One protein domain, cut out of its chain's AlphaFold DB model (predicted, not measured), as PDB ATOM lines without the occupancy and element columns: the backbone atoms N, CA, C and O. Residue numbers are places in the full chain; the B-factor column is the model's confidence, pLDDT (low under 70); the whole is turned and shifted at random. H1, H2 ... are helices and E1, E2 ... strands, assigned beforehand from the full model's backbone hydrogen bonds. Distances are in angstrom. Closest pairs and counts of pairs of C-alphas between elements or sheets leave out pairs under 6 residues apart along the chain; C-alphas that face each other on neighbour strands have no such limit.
ATOM      1  N   ILE A   3      47.683  94.240  84.531       78.12
ATOM      2  CA  ILE A   3      48.148  92.910  84.150       78.12
ATOM      3  C   ILE A   3      49.063  93.111  82.941       78.12
ATOM      4  O   ILE A   3      48.673  93.779  81.980       78.12
ATOM      5  N   SER A   4      50.302  92.640  83.032       78.25
ATOM      6  CA  SER A   4      51.320  92.812  81.990       78.25
ATOM      7  C   SER A   4      51.406  91.619  81.049       78.25
ATOM      8  O   SER A   4      51.658  91.819  79.861       78.25
ATOM      9  N   SER A   5      51.185  90.409  81.559       83.06
ATOM     10  CA  SER A   5      51.295  89.171  80.789       83.06
ATOM     11  C   SER A   5      50.479  88.048  81.423       83.06
ATOM     12  O   SER A   5      50.165  88.078  82.612       83.06
ATOM     13  N   ILE A   6      50.132  87.074  80.583       88.56
ATOM     14  CA  ILE A   6      49.625  85.765  80.983       88.56
ATOM     15  C   ILE A   6      50.538  84.751  80.307       88.56
ATOM     16  O   ILE A   6      50.697  84.785  79.083       88.56
ATOM     17  N   GLU A   7      51.143  83.884  81.100       90.38
ATOM     18  CA  GLU A   7      51.991  82.793  80.642       90.38
ATOM     19  C   GLU A   7      51.329  81.465  80.999       90.38
ATOM     20  O   GLU A   7      50.616  81.350  81.998       90.38
ATOM     21  N   VAL A   8      51.503  80.480  80.121       89.25
ATOM     22  CA  VAL A   8      50.932  79.149  80.301       89.25
ATOM     23  C   VAL A   8      52.040  78.131  80.084       89.25
ATOM     24  O   VAL A   8      52.638  78.076  79.008       89.25
ATOM     25  N   GLU A   9      52.313  77.342  81.115       89.75
ATOM     26  CA  GLU A   9      53.415  76.383  81.171       89.75
ATOM     27  C   GLU A   9      52.929  74.970  81.526       89.75
ATOM     28  O   GLU A   9      51.758  74.747  81.827       89.75
ATOM     29  N   GLY A  10      53.847  74.001  81.531       86.62
ATOM     30  CA  GLY A  10      53.549  72.601  81.831       86.62
ATOM     31  C   GLY A  10      53.138  71.862  80.568       86.62
ATOM     32  O   GLY A  10      53.898  71.842  79.595       86.62
ATOM     33  N   ASN A  11      51.939  71.284  80.561       88.62
ATOM     34  CA  ASN A  11      51.392  70.603  79.395       88.62
ATOM     35  C   ASN A  11      50.860  71.578  78.325       88.62
ATOM     36  O   ASN A  11      49.717  71.506  77.871       88.62
ATOM     37  N   ALA A  12      51.705  72.523  77.930       88.75
ATOM     38  CA  ALA A  12      51.395  73.546  76.956       88.75
ATOM     39  C   ALA A  12      52.589  73.781  76.025       88.75
ATOM     40  O   ALA A  12      53.741  73.819  76.459       88.75
ATOM     41  N   GLU A  13      52.327  73.978  74.736       91.12
ATOM     42  CA  GLU A  13      53.337  74.392  73.765       91.12
ATOM     43  C   GLU A  13      52.864  75.585  72.935       91.12
ATOM     44  O   GLU A  13      51.698  75.696  72.565       91.12
ATOM     45  N   TYR A  14      53.783  76.483  72.593       89.56
ATOM     46  CA  TYR A  14      53.459  77.615  71.732       89.56
ATOM     47  C   TYR A  14      53.520  77.201  70.262       89.56
ATOM     48  O   TYR A  14      54.590  76.891  69.731       89.56
ATOM     49  N   ILE A  15      52.381  77.269  69.576       90.44
ATOM     50  CA  ILE A  15      52.286  77.067  68.131       90.44
ATOM     51  C   ILE A  15      52.084  78.403  67.418       90.44
ATOM     52  O   ILE A  15      51.298  79.252  67.834       90.44
ATOM     53  N   PHE A  16      52.781  78.598  66.300       87.12
ATOM     54  CA  PHE A  16      52.602  79.785  65.469       87.12
ATOM     55  C   PHE A  16      51.655  79.483  64.306       87.12
ATOM     56  O   PHE A  16      51.968  78.667  63.437       87.12
ATOM     57  N   ASN A  17      50.515  80.174  64.239       79.06
ATOM     58  CA  ASN A  17      49.508  79.957  63.190       79.06
ATOM     59  C   ASN A  17      49.681  80.866  61.953       79.06
ATOM     60  O   ASN A  17      48.782  80.971  61.119       79.06
ATOM     61  N   GLY A  18      50.812  81.570  61.844       79.19
ATOM     62  CA  GLY A  18      51.076  82.544  60.781       79.19
ATOM     63  C   GLY A  18      50.716  83.991  61.133       79.19
ATOM     64  O   GLY A  18      51.159  84.901  60.432       79.19
ATOM     65  N   ARG A  19      49.940  84.226  62.201       79.50
ATOM     66  CA  ARG A  19      49.542  85.572  62.659       79.50
ATOM     67  C   ARG A  19      49.829  85.814  64.134       79.50
ATOM     68  O   ARG A  19      50.239  86.914  64.483       79.50
ATOM     69  N   THR A  20      49.624  84.807  64.974       84.00
ATOM     70  CA  THR A  20      49.842  84.882  66.418       84.00
ATOM     71  C   THR A  20      50.432  83.578  66.940       84.00
ATOM     72  O   THR A  20      50.310  82.526  66.301       84.00
ATOM     73  N   ASN A  21      51.077  83.665  68.100       88.31
ATOM     74  CA  ASN A  21      51.353  82.494  68.917       88.31
ATOM     75  C   ASN A  21      50.057  82.106  69.637       88.31
ATOM     76  O   ASN A  21      49.359  82.978  70.156       88.31
ATOM     77  N   ILE A  22      49.738  80.819  69.618       91.56
ATOM     78  CA  ILE A  22      48.651  80.204  70.375       91.56
ATOM     79  C   ILE A  22      49.298  79.230  71.348       91.56
ATOM     80  O   ILE A  22      50.208  78.493  70.964       91.56
ATOM     81  N   VAL A  23      48.832  79.232  72.587       93.44
ATOM     82  CA  VAL A  23      49.195  78.216  73.570       93.44
ATOM     83  C   VAL A  23      48.344  76.983  73.300       93.44
ATOM     84  O   VAL A  23      47.129  77.030  73.439       93.44
ATOM     85  N   GLN A  24      48.957  75.883  72.897       92.81
ATOM     86  CA  GLN A  24      48.282  74.608  72.706       92.81
ATOM     87  C   GLN A  24      48.461  73.747  73.957       92.81
ATOM     88  O   GLN A  24      49.587  73.357  74.252       92.81
ATOM     89  N   VAL A  25      47.371  73.454  74.664       91.69
ATOM     90  CA  VAL A  25      47.339  72.574  75.841       91.69
ATOM     91  C   VAL A  25      46.821  71.208  75.419       91.69
ATOM     92  O   VAL A  25      45.821  71.120  74.710       91.69
ATOM     93  N   HIS A  26      47.498  70.144  75.836       89.69
ATOM     94  CA  HIS A  26      47.102  68.775  75.492       89.69
ATOM     95  C   HIS A  26      46.360  68.140  76.670       89.69
ATOM     96  O   HIS A  26      46.668  68.451  77.808       89.69
ATOM     97  N   ALA A  27      45.417  67.227  76.463       84.06
ATOM     98  CA  ALA A  27      44.785  66.522  77.592       84.06
ATOM     99  C   ALA A  27      45.615  65.334  78.127       84.06
ATOM    100  O   ALA A  27      45.354  64.792  79.195       84.06
ATOM    101  N   ASN A  28      46.597  64.852  77.357       79.75
ATOM    102  CA  ASN A  28      47.173  63.511  77.522       79.75
ATOM    103  C   ASN A  28      48.612  63.458  78.071       79.75
ATOM    104  O   ASN A  28      49.176  62.363  78.163       79.75
ATOM    105  N   ILE A  29      49.225  64.596  78.392       76.31
ATOM    106  CA  ILE A  29      50.574  64.684  78.974       76.31
ATOM    107  C   ILE A  29      50.426  65.168  80.422       76.31
ATOM    108  O   ILE A  29      49.560  65.984  80.702       76.31
ATOM    109  N   ASP A  30      51.235  64.652  81.350       74.50
ATOM    110  CA  ASP A  30      51.226  65.077  82.763       74.50
ATOM    111  C   ASP A  30      49.805  65.202  83.366       74.50
ATOM    112  O   ASP A  30      49.484  66.183  84.027       74.50
ATOM    113  N   ASP A  31      48.933  64.228  83.071       81.06
ATOM    114  CA  ASP A  31      47.519  64.186  83.485       81.06
ATOM    115  C   ASP A  31      46.713  65.463  83.138       81.06
ATOM    116  O   ASP A  31      45.802  65.863  83.858       81.06
ATOM    117  N   GLY A  32      47.061  66.125  82.028       83.00
ATOM    118  CA  GLY A  32      46.387  67.341  81.572       83.00
ATOM    119  C   GLY A  32      46.750  68.589  82.381       83.00
ATOM    120  O   GLY A  32      46.090  69.617  82.236       83.00
ATOM    121  N   GLU A  33      47.767  68.521  83.245       90.69
ATOM    122  CA  GLU A  33      48.135  69.616  84.139       90.69
ATOM    123  C   GLU A  33      48.934  70.714  83.415       90.69
ATOM    124  O   GLU A  33      49.993  70.482  82.823       90.69
ATOM    125  N   PHE A  34      48.447  71.948  83.501       91.12
ATOM    126  CA  PHE A  34      49.124  73.145  83.016       91.12
ATOM    127  C   PHE A  34      49.056  74.256  84.061       91.12
ATOM    128  O   PHE A  34      48.142  74.329  84.879       91.12
ATOM    129  N   ILE A  35      50.048  75.134  84.063       90.56
ATOM    130  CA  ILE A  35      50.151  76.230  85.024       90.56
ATOM    131  C   ILE A  35      49.836  77.524  84.293       90.56
ATOM    132  O   ILE A  35      50.376  77.765  83.217       90.56
ATOM    133  N   VAL A  36      48.986  78.357  84.885       89.94
ATOM    134  CA  VAL A  36      48.719  79.717  84.412       89.94
ATOM    135  C   VAL A  36      49.391  80.692  85.368       89.94
ATOM    136  O   VAL A  36      49.097  80.708  86.568       89.94
ATOM    137  N   GLU A  37      50.284  81.512  84.830       88.94
ATOM    138  CA  GLU A  37      50.972  82.577  85.552       88.94
ATOM    139  C   GLU A  37      50.497  83.931  85.022       88.94
ATOM    140  O   GLU A  37      50.500  84.198  83.822       88.94
ATOM    141  N   VAL A  38      50.030  84.791  85.922       85.69
ATOM    142  CA  VAL A  38      49.546  86.134  85.610       85.69
ATOM    143  C   VAL A  38      50.460  87.135  86.292       85.69
ATOM    144  O   VAL A  38      50.385  87.349  87.506       85.69
ATOM    145  N   ASP A  39      51.268  87.806  85.484       82.38
ATOM    146  CA  ASP A  39      52.131  88.878  85.947       82.38
ATOM    147  C   ASP A  39      51.405  90.215  85.893       82.38
ATOM    148  O   ASP A  39      50.738  90.576  84.914       82.38
ATOM    149  N   GLY A  40      51.601  91.019  86.933       72.31
ATOM    150  CA  GLY A  40      51.049  92.359  86.974       72.31
ATOM    151  C   GLY A  40      51.629  93.226  88.076       72.31
ATOM    152  O   GLY A  40      52.126  92.762  89.099       72.31
ATOM    153  N   GLN A  41      51.522  94.537  87.873       66.94
ATOM    154  CA  GLN A  41      51.677  95.503  88.952       66.94
ATOM    155  C   GLN A  41      50.316  95.709  89.607       66.94
ATOM    156  O   GLN A  41      49.542  96.606  89.237       66.94
ATOM    157  N   PHE A  42      50.047  94.861  90.592       62.06
ATOM    158  CA  PHE A  42      48.974  95.049  91.555       62.06
ATOM    159  C   PHE A  42      49.464  96.124  92.531       62.06
ATOM    160  O   PHE A  42      50.477  95.980  93.215       62.06
ATOM    161  N   GLY A  43      48.843  97.300  92.480       53.50
ATOM    162  CA  GLY A  43      49.137  98.356  93.433       53.50
ATOM    163  C   GLY A  43      48.714  97.861  94.807       53.50
ATOM    164  O   GLY A  43      47.797  97.057  94.901       53.50
ATOM    165  N   THR A  44      49.362  98.340  95.866       48.09
ATOM    166  CA  THR A  44      48.877  98.140  97.237       48.09
ATOM    167  C   THR A  44      47.457  98.693  97.342       48.09
ATOM    168  O   THR A  44      47.273  99.901  97.512       48.09
ATOM    169  N   PHE A  45      46.461  97.827  97.204       50.41
ATOM    170  CA  PHE A  45      45.092  98.095  97.598       50.41
ATOM    171  C   PHE A  45      45.048  97.972  99.111       50.41
ATOM    172  O   PHE A  45      44.759  96.925  99.650       50.41
ATOM    173  N   ALA A  46      45.368  99.044  99.827       46.06
ATOM    174  CA  ALA A  46      45.216  99.016 101.277       46.06
ATOM    175  C   ALA A  46      43.737  99.075 101.728       46.06
ATOM    176  O   ALA A  46      43.515  99.155 102.926       46.06
ATOM    177  N   ASP A  47      42.749  99.099 100.814       48.19
ATOM    178  CA  ASP A  47      41.358  99.448 101.168       48.19
ATOM    179  C   ASP A  47      40.238  98.896 100.246       48.19
ATOM    180  O   ASP A  47      39.082  99.270 100.438       48.19
ATOM    181  N   ARG A  48      40.507  98.061  99.228       57.00
ATOM    182  CA  ARG A  48      39.433  97.469  98.395       57.00
ATOM    183  C   ARG A  48      39.727  96.005  98.115       57.00
ATOM    184  O   ARG A  48      40.815  95.731  97.619       57.00
ATOM    185  N   ASP A  49      38.759  95.134  98.407       66.12
ATOM    186  CA  ASP A  49      38.791  93.695  98.124       66.12
ATOM    187  C   ASP A  49      38.929  93.488  96.613       66.12
ATOM    188  O   ASP A  49      37.951  93.457  95.868       66.12
ATOM    189  N   ALA A  50      40.163  93.457  96.136       70.25
ATOM    190  CA  ALA A  50      40.470  93.283  94.733       70.25
ATOM    191  C   ALA A  50      40.803  91.812  94.485       70.25
ATOM    192  O   ALA A  50      41.467  91.175  95.297       70.25
ATOM    193  N   GLU A  51      40.353  91.276  93.360       77.31
ATOM    194  CA  GLU A  51      40.504  89.864  93.006       77.31
ATOM    195  C   GLU A  51      40.990  89.711  91.563       77.31
ATOM    196  O   GLU A  51      40.871  90.631  90.737       77.31
ATOM    197  N   ILE A  52      41.544  88.539  91.252       78.94
ATOM    198  CA  ILE A  52      41.878  88.152  89.880       78.94
ATOM    199  C   ILE A  52      40.930  87.044  89.449       78.94
ATOM    200  O   ILE A  52      40.802  86.021  90.118       78.94
ATOM    201  N   ARG A  53      40.304  87.225  88.289       82.69
ATOM    202  CA  ARG A  53      39.465  86.207  87.661       82.69
ATOM    203  C   ARG A  53      40.133  85.656  86.421       82.69
ATOM    204  O   ARG A  53      40.566  86.434  85.568       82.69
ATOM    205  N   LEU A  54      40.169  84.332  86.308       85.00
ATOM    206  CA  LEU A  54      40.459  83.661  85.047       85.00
ATOM    207  C   LEU A  54      39.151  83.312  84.350       85.00
ATOM    208  O   LEU A  54      38.295  82.668  84.947       85.00
ATOM    209  N   VAL A  55      39.002  83.743  83.102       87.00
ATOM    210  CA  VAL A  55      37.787  83.550  82.307       87.00
ATOM    211  C   VAL A  55      38.170  82.959  80.960       87.00
ATOM    212  O   VAL A  55      39.045  83.498  80.284       87.00
ATOM    213  N   PHE A  56      37.510  81.873  80.568       86.94
ATOM    214  CA  PHE A  56      37.572  81.359  79.205       86.94
ATOM    215  C   PHE A  56      36.445  81.979  78.382       86.94
ATOM    216  O   PHE A  56      35.343  82.187  78.887       86.94
ATOM    217  N   SER A  57      36.723  82.296  77.125       86.12
ATOM    218  CA  SER A  57      35.712  82.766  76.180       86.12
ATOM    219  C   SER A  57      36.078  82.397  74.749       86.12
ATOM    220  O   SER A  57      37.224  82.042  74.470       86.12
ATOM    221  N   ASP A  58      35.136  82.585  73.830       82.69
ATOM    222  CA  ASP A  58      35.359  82.449  72.391       82.69
ATOM    223  C   ASP A  58      36.554  83.279  71.889       82.69
ATOM    224  O   ASP A  58      36.915  84.328  72.439       82.69
ATOM    225  N   ASP A  59      37.143  82.832  70.777       78.50
ATOM    226  CA  ASP A  59      38.324  83.442  70.155       78.50
ATOM    227  C   ASP A  59      38.118  84.897  69.678       78.50
ATOM    228  O   ASP A  59      39.087  85.644  69.490       78.50
ATOM    229  N   ASN A  60      36.863  85.318  69.509       78.25
ATOM    230  CA  ASN A  60      36.469  86.645  69.046       78.25
ATOM    231  C   ASN A  60      36.215  87.652  70.183       78.25
ATOM    232  O   ASN A  60      36.096  88.848  69.896       78.25
ATOM    233  N   VAL A  61      36.157  87.203  71.441       78.56
ATOM    234  CA  VAL A  61      35.925  88.053  72.613       78.56
ATOM    235  C   VAL A  61      37.258  88.615  73.093       78.56
ATOM    236  O   VAL A  61      38.203  87.884  73.387       78.56
ATOM    237  N   SER A  62      37.362  89.942  73.166       78.06
ATOM    238  CA  SER A  62      38.537  90.611  73.721       78.06
ATOM    239  C   SER A  62      38.352  90.897  75.211       78.06
ATOM    240  O   SER A  62      37.233  91.073  75.686       78.06
ATOM    241  N   SER A  63      39.451  91.073  75.962       73.06
ATOM    242  CA  SER A  63      39.336  91.488  77.373       73.06
ATOM    243  C   SER A  63      38.573  92.804  77.521       73.06
ATOM    244  O   SER A  63      37.956  93.027  78.548       73.06
ATOM    245  N   ARG A  64      38.590  93.686  76.513       71.88
ATOM    246  CA  ARG A  64      37.840  94.944  76.562       71.88
ATOM    247  C   ARG A  64      36.330  94.709  76.587       71.88
ATOM    248  O   ARG A  64      35.649  95.407  77.329       71.88
ATOM    249  N   ASP A  65      35.842  93.738  75.822       73.44
ATOM    250  CA  ASP A  65      34.418  93.398  75.781       73.44
ATOM    251  C   ASP A  65      33.955  92.897  77.161       73.44
ATOM    252  O   ASP A  65      32.929  93.337  77.668       73.44
ATOM    253  N   LEU A  66      34.794  92.099  77.838       74.31
ATOM    254  CA  LEU A  66      34.551  91.608  79.203       74.31
ATOM    255  C   LEU A  66      34.614  92.695  80.293       74.31
ATOM    256  O   LEU A  66      34.030  92.529  81.362       74.31
ATOM    257  N   LEU A  67      35.357  93.782  80.059       73.50
ATOM    258  CA  LEU A  67      35.491  94.903  81.001       73.50
ATOM    259  C   LEU A  67      34.349  95.922  80.872       73.50
ATOM    260  O   LEU A  67      34.037  96.619  81.837       73.50
ATOM    261  N   GLU A  68      33.778  96.070  79.673       67.19
ATOM    262  CA  GLU A  68      32.683  97.010  79.402       67.19
ATOM    263  C   GLU A  68      31.304  96.416  79.733       67.19
ATOM    264  O   GLU A  68      30.388  97.173  80.067       67.19
ATOM    265  N   ASP A  69      31.162  95.087  79.693       61.69
ATOM    266  CA  ASP A  69      29.959  94.387  80.142       61.69
ATOM    267  C   ASP A  69      30.044  94.064  81.642       61.69
ATOM    268  O   ASP A  69      31.130  93.873  82.194       61.69
ATOM    269  N   SER A  70      28.914  94.018  82.354       52.53
ATOM    270  CA  SER A  70      28.933  93.595  83.759       52.53
ATOM    271  C   SER A  70      29.373  92.131  83.801       52.53
ATOM    272  O   SER A  70      28.550  91.245  83.594       52.53
ATOM    273  N   SER A  71      30.664  91.895  84.052       49.94
ATOM    274  CA  SER A  71      31.382  90.604  84.038       49.94
ATOM    275  C   SER A  71      30.773  89.465  84.878       49.94
ATOM    276  O   SER A  71      31.323  88.374  84.933       49.94
ATOM    277  N   ALA A  72      29.614  89.695  85.493       44.50
ATOM    278  CA  ALA A  72      28.754  88.711  86.135       44.50
ATOM    279  C   ALA A  72      28.219  87.609  85.193       44.50
ATOM    280  O   ALA A  72      27.538  86.714  85.681       44.50
ATOM    281  N   ILE A  73      28.457  87.693  83.877       45.88
ATOM    282  CA  ILE A  73      27.908  86.756  82.879       45.88
ATOM    283  C   ILE A  73      28.855  85.582  82.584       45.88
ATOM    284  O   ILE A  73      28.385  84.549  82.124       45.88
ATOM    285  N   TYR A  74      30.153  85.696  82.872       52.75
ATOM    286  CA  TYR A  74      31.109  84.642  82.537       52.75
ATOM    287  C   TYR A  74      31.513  83.863  83.787       52.75
ATOM    288  O   TYR A  74      31.974  84.464  84.763       52.75
ATOM    289  N   ASP A  75      31.348  82.539  83.745       54.47
ATOM    290  CA  ASP A  75      31.802  81.613  84.784       54.47
ATOM    291  C   ASP A  75      33.338  81.629  84.839       54.47
ATOM    292  O   ASP A  75      34.042  80.890  84.155       54.47
ATOM    293  N   GLY A  76      33.874  82.566  85.619       56.78
ATOM    294  CA  GLY A  76      35.301  82.716  85.860       56.78
ATOM    295  C   GLY A  76      35.737  82.024  87.144       56.78
ATOM    296  O   GLY A  76      35.027  82.042  88.151       56.78
ATOM    297  N   VAL A  77      36.954  81.481  87.152       60.16
ATOM    298  CA  VAL A  77      37.604  81.057  88.396       60.16
ATOM    299  C   VAL A  77      38.068  82.297  89.145       60.16
ATOM    300  O   VAL A  77      38.917  83.045  88.653       60.16
ATOM    301  N   ILE A  78      37.506  82.503  90.334       60.19
ATOM    302  CA  ILE A  78      37.886  83.580  91.245       60.19
ATOM    303  C   ILE A  78      39.080  83.105  92.064       60.19
ATOM    304  O   ILE A  78      38.972  82.156  92.842       60.19
ATOM    305  N   TYR A  79      40.212  83.776  91.889       61.03
ATOM    306  CA  TYR A  79      41.355  83.630  92.772       61.03
ATOM    307  C   TYR A  79      41.283  84.717  93.835       61.03
ATOM    308  O   TYR A  79      41.048  85.879  93.510       61.03
ATOM    309  N   ASP A  80      41.440  84.260  95.075       54.44
ATOM    310  CA  ASP A  80      41.295  84.935  96.369       54.44
ATOM    311  C   ASP A  80      41.831  86.383  96.459       54.44
ATOM    312  O   ASP A  80      42.538  86.876  95.577       54.44
ATOM    313  N   ASN A  81      41.499  87.064  97.563       53.03
ATOM    314  CA  ASN A  81      41.819  88.479  97.813       53.03
ATOM    315  C   ASN A  81      43.300  88.805  97.514       53.03
ATOM    316  O   ASN A  81      44.212  88.152  98.026       53.03
ATOM    317  N   LEU A  82      43.549  89.839  96.702       54.81
ATOM    318  CA  LEU A  82      44.884  90.282  96.269       54.81
ATOM    319  C   LEU A  82      45.830  90.639  97.428       54.81
ATOM    320  O   LEU A  82      47.029  90.777  97.196       54.81
ATOM    321  N   ASP A  83      45.317  90.769  98.651       50.72
ATOM    322  CA  ASP A  83      46.117  90.894  99.871       50.72
ATOM    323  C   ASP A  83      47.040  89.681 100.122       50.72
ATOM    324  O   ASP A  83      48.115  89.850 100.705       50.72
ATOM    325  N   ASP A  84      46.669  88.490  99.634       50.66
ATOM    326  CA  ASP A  84      47.464  87.253  99.725       50.66
ATOM    327  C   ASP A  84      48.301  86.976  98.461       50.66
ATOM    328  O   ASP A  84      49.209  86.137  98.469       50.66
ATOM    329  N   VAL A  85      48.039  87.708  97.373       54.25
ATOM    330  CA  VAL A  85      48.840  87.660  96.148       54.25
ATOM    331  C   VAL A  85      50.018  88.605  96.339       54.25
ATOM    332  O   VAL A  85      49.938  89.816  96.128       54.25
ATOM    333  N   ASP A  86      51.137  88.032  96.781       51.41
ATOM    334  CA  ASP A  86      52.408  88.739  96.898       51.41
ATOM    335  C   ASP A  86      52.702  89.525  95.602       51.41
ATOM    336  O   ASP A  86      52.215  89.188  94.522       51.41
ATOM    337  N   ARG A  87      53.538  90.573  95.674       55.03
ATOM    338  CA  ARG A  87      53.865  91.511  94.561       55.03
ATOM    339  C   ARG A  87      54.425  90.873  93.264       55.03
ATOM    340  O   ARG A  87      54.948  91.594  92.415       55.03
ATOM    341  N   GLN A  88      54.400  89.552  93.152       57.09
ATOM    342  CA  GLN A  88      54.980  88.712  92.115       57.09
ATOM    343  C   GLN A  88      53.944  88.068  91.180       57.09
ATOM    344  O   GLN A  88      54.364  87.398  90.252       57.09
ATOM    345  N   GLY A  89      52.637  88.290  91.368       67.12
ATOM    346  CA  GLY A  89      51.609  87.782  90.450       67.12
ATOM    347  C   GLY A  89      50.843  86.559  90.948       67.12
ATOM    348  O   GLY A  89      51.119  86.031  92.023       67.12
ATOM    349  N   LEU A  90      49.837  86.143  90.175       77.94
ATOM    350  CA  LEU A  90      49.024  84.956  90.456       77.94
ATOM    351  C   LEU A  90      49.615  83.761  89.715       77.94
ATOM    352  O   LEU A  90      49.787  83.809  88.503       77.94
ATOM    353  N   ARG A  91      49.838  82.664  90.433       84.25
ATOM    354  CA  ARG A  91      50.222  81.379  89.851       84.25
ATOM    355  C   ARG A  91      49.196  80.334  90.241       84.25
ATOM    356  O   ARG A  91      49.022  80.066  91.429       84.25
ATOM    357  N   THR A  92      48.543  79.732  89.256       84.44
ATOM    358  CA  THR A  92      47.524  78.707  89.482       84.44
ATOM    359  C   THR A  92      47.770  77.458  88.655       84.44
ATOM    360  O   THR A  92      48.311  77.517  87.553       84.44
ATOM    361  N   ILE A  93      47.373  76.321  89.217       88.38
ATOM    362  CA  ILE A  93      47.387  75.032  88.541       88.38
ATOM    363  C   ILE A  93      46.010  74.814  87.922       88.38
ATOM    364  O   ILE A  93      44.981  74.961  88.591       88.38
ATOM    365  N   CYS A  94      46.023  74.452  86.649       89.69
ATOM    366  CA  CYS A  94      44.878  74.009  85.888       89.69
ATOM    367  C   CYS A  94      45.071  72.559  85.435       89.69
ATOM    368  O   CYS A  94      46.189  72.109  85.208       89.69
ATOM    369  N   GLN A  95      43.974  71.834  85.288       90.94
ATOM    370  CA  GLN A  95      43.924  70.470  84.780       90.94
ATOM    371  C   GLN A  95      42.872  70.406  83.679       90.94
ATOM    372  O   GLN A  95      41.771  70.937  83.836       90.94
ATOM    373  N   TYR A  96      43.229  69.783  82.562       89.19
ATOM    374  CA  TYR A  96      42.368  69.600  81.403       89.19
ATOM    375  C   TYR A  96      42.322  68.124  81.011       89.19
ATOM    376  O   TYR A  96      43.263  67.602  80.420       89.19
ATOM    377  N   GLU A  97      41.203  67.465  81.308       86.19
ATOM    378  CA  GLU A  97      40.935  66.096  80.840       86.19
ATOM    379  C   GLU A  97      39.964  66.081  79.650       86.19
ATOM    380  O   GLU A  97      40.079  65.265  78.733       86.19
ATOM    381  N   SER A  98      38.984  66.987  79.664       88.31
ATOM    382  CA  SER A  98      37.972  67.154  78.621       88.31
ATOM    383  C   SER A  98      37.405  68.577  78.647       88.31
ATOM    384  O   SER A  98      37.613  69.304  79.614       88.31
ATOM    385  N   LEU A  99      36.683  68.996  77.598       85.56
ATOM    386  CA  LEU A  99      36.076  70.338  77.569       85.56
ATOM    387  C   LEU A  99      35.060  70.536  78.700       85.56
ATOM    388  O   LEU A  99      34.953  71.633  79.225       85.56
ATOM    389  N   SER A 100      34.379  69.473  79.133       86.50
ATOM    390  CA  SER A 100      33.458  69.513  80.276       86.50
ATOM    391  C   SER A 100      34.142  69.475  81.647       86.50
ATOM    392  O   SER A 100      33.467  69.506  82.672       86.50
ATOM    393  N   GLU A 101      35.469  69.344  81.687       85.38
ATOM    394  CA  GLU A 101      36.232  69.155  82.920       85.38
ATOM    395  C   GLU A 101      37.581  69.882  82.835       85.38
ATOM    396  O   GLU A 101      38.654  69.273  82.848       85.38
ATOM    397  N   VAL A 102      37.518  71.213  82.731       87.44
ATOM    398  CA  VAL A 102      38.684  72.088  82.915       87.44
ATOM    399  C   VAL A 102      38.663  72.617  84.339       87.44
ATOM    400  O   VAL A 102      37.802  73.413  84.697       87.44
ATOM    401  N   THR A 103      39.607  72.191  85.171       87.00
ATOM    402  CA  THR A 103      39.674  72.615  86.574       87.00
ATOM    403  C   THR A 103      40.849  73.543  86.786       87.00
ATOM    404  O   THR A 103      41.983  73.112  86.666       87.00
ATOM    405  N   CYS A 104      40.607  74.792  87.163       85.12
ATOM    406  CA  CYS A 104      41.644  75.773  87.471       85.12
ATOM    407  C   CYS A 104      41.484  76.225  88.924       85.12
ATOM    408  O   CYS A 104      40.383  76.576  89.342       85.12
ATOM    409  N   GLY A 105      42.549  76.187  89.732       77.19
ATOM    410  CA  GLY A 105      42.478  76.667  91.121       77.19
ATOM    411  C   GLY A 105      41.499  75.896  92.013       77.19
ATOM    412  O   GLY A 105      41.050  76.421  93.027       77.19
ATOM    413  N   GLY A 106      41.140  74.668  91.626       75.94
ATOM    414  CA  GLY A 106      40.134  73.846  92.306       75.94
ATOM    415  C   GLY A 106      38.680  74.114  91.897       75.94
ATOM    416  O   GLY A 106      37.788  73.478  92.453       75.94
ATOM    417  N   ILE A 107      38.430  75.012  90.938       80.06
ATOM    418  CA  ILE A 107      37.103  75.259  90.357       80.06
ATOM    419  C   ILE A 107      37.039  74.619  88.972       80.06
ATOM    420  O   ILE A 107      37.884  74.899  88.123       80.06
ATOM    421  N   THR A 108      36.031  73.776  88.753       84.38
ATOM    422  CA  THR A 108      35.758  73.133  87.461       84.38
ATOM    423  C   THR A 108      34.849  74.011  86.607       84.38
ATOM    424  O   THR A 108      33.833  74.509  87.092       84.38
ATOM    425  N   GLU A 132      33.808  93.760  95.663       69.56
ATOM    426  CA  GLU A 132      32.649  94.341  96.355       69.56
ATOM    427  C   GLU A 132      31.554  94.756  95.364       69.56
ATOM    428  O   GLU A 132      30.370  94.476  95.569       69.56
ATOM    429  N   ILE A 133      31.944  95.418  94.272       70.25
ATOM    430  CA  ILE A 133      31.002  95.926  93.261       70.25
ATOM    431  C   ILE A 133      30.940  95.071  91.992       70.25
ATOM    432  O   ILE A 133      30.148  95.382  91.103       70.25
ATOM    433  N   ASN A 134      31.737  94.003  91.911       70.62
ATOM    434  CA  ASN A 134      31.803  93.078  90.781       70.62
ATOM    435  C   ASN A 134      32.112  93.780  89.439       70.62
ATOM    436  O   ASN A 134      31.440  93.569  88.425       70.62
ATOM    437  N   VAL A 135      33.115  94.665  89.442       75.25
ATOM    438  CA  VAL A 135      33.543  95.421  88.252       75.25
ATOM    439  C   VAL A 135      35.016  95.173  87.966       75.25
ATOM    440  O   VAL A 135      35.873  95.452  88.804       75.25
ATOM    441  N   CYS A 136      35.319  94.725  86.751       77.62
ATOM    442  CA  CYS A 136      36.684  94.527  86.282       77.62
ATOM    443  C   CYS A 136      37.211  95.790  85.585       77.62
ATOM    444  O   CYS A 136      36.503  96.434  84.815       77.62
ATOM    445  N   GLN A 137      38.455  96.180  85.876       76.75
ATOM    446  CA  GLN A 137      39.051  97.426  85.358       76.75
ATOM    447  C   GLN A 137      40.216  97.192  84.399       76.75
ATOM    448  O   GLN A 137      40.495  98.029  83.539       76.75
TER     449      GLN A 137
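This is residues 3 to 108 and 132 to 137 of the 147 residues of an uncharacterized protein of Bacterioplanes sanyensis (UniProt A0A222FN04). A twisted and curled sheet, E1 E4 E7 E8, makes one wall, and the small strand pair E5 E6 stands over part of its hollow side, meeting it at few points. The hairpin E2 E3 juts off beside E1 at one end, while H1 and E9 lie together beyond E5, away from the sheet; the length runs from the hairpin's tip at Gly 18 to the E4 to E5 link at Asp 47. The printed part has 112 residues with one named helix and nine named strands, in the order E1 E2 E3 E4 E5 H1 E6 E7 E8 E9. The class is mostly strand, and the largest sheet, in the order E1 E4 E7 E8, is antiparallel throughout. The whole is compact, with a radius of gyration of the C-alphas of 14.9 A, yet elongated in outline, 43 by 28 by 26 A.

In the largest sheet, E1 is residues 3 to 10, 21.1 A long from C-alpha 3 at (48.148, 92.910, 84.150); E4 is residues 33 to 41, 26.6 A; E7 is residues 90 to 98, 24.1 A; and E8 is residues 101 to 104, 9.7 A. E2 is residues 12 to 16, 13.1 A, and E3 residues 21 to 25, 12.7 A. E5 is residues 50 to 58, 25.4 A from C-alpha 50 at (40.470, 93.283, 94.733), and E6 is residues 77 to 79. H1 is residues 63 to 68, and E9, residues 135 to 137, ends at C-alpha 137 at (39.051, 97.426, 85.358).

E1 and E8 are the edge strands of the sheet. E1 and E4 are antiparallel at 161 degrees, with N 7 and O 37 2.8 A apart, within hydrogen-bond range. E4 and E7 are antiparallel at 150 degrees, with N 36 and O 92 at 2.9 A. E7 and E8 form a hairpin, with N 95 and O 103 at 2.7 A. E2 and E3 form another hairpin, with N 13 and O 24 at 2.9 A; the closest C-alphas of E1 and E3 are those of Val 8 and Val 23, 7.0 A apart. E5 and E6 are antiparallel, with N 77 and O 54 at 2.8 A. The closest C-alphas of E6 and E8 are those of Val 77 and Cys 104, 6.7 A apart; E4 and E5 are apart. H1 is not on the sheet; its closest C-alphas with E9 are those of Leu 67 and Cys 136, 5.4 A apart. E9 pairs with no named strand, and it and E5 are near each other. In H1 every O i to N i+4 pair is within hydrogen-bond range.

The two C-alphas farthest apart are those of Gly 18 and Asp 47, 44.8 A. Residues 109 to 131 are not printed, and C-alphas 108 and 132 are 23.2 A apart across the cut. Of the links that are printed whole, none is long. The mean pLDDT of the printed part is 75.4; residues 41 to 49, 68 to 89 and 132 are under 70.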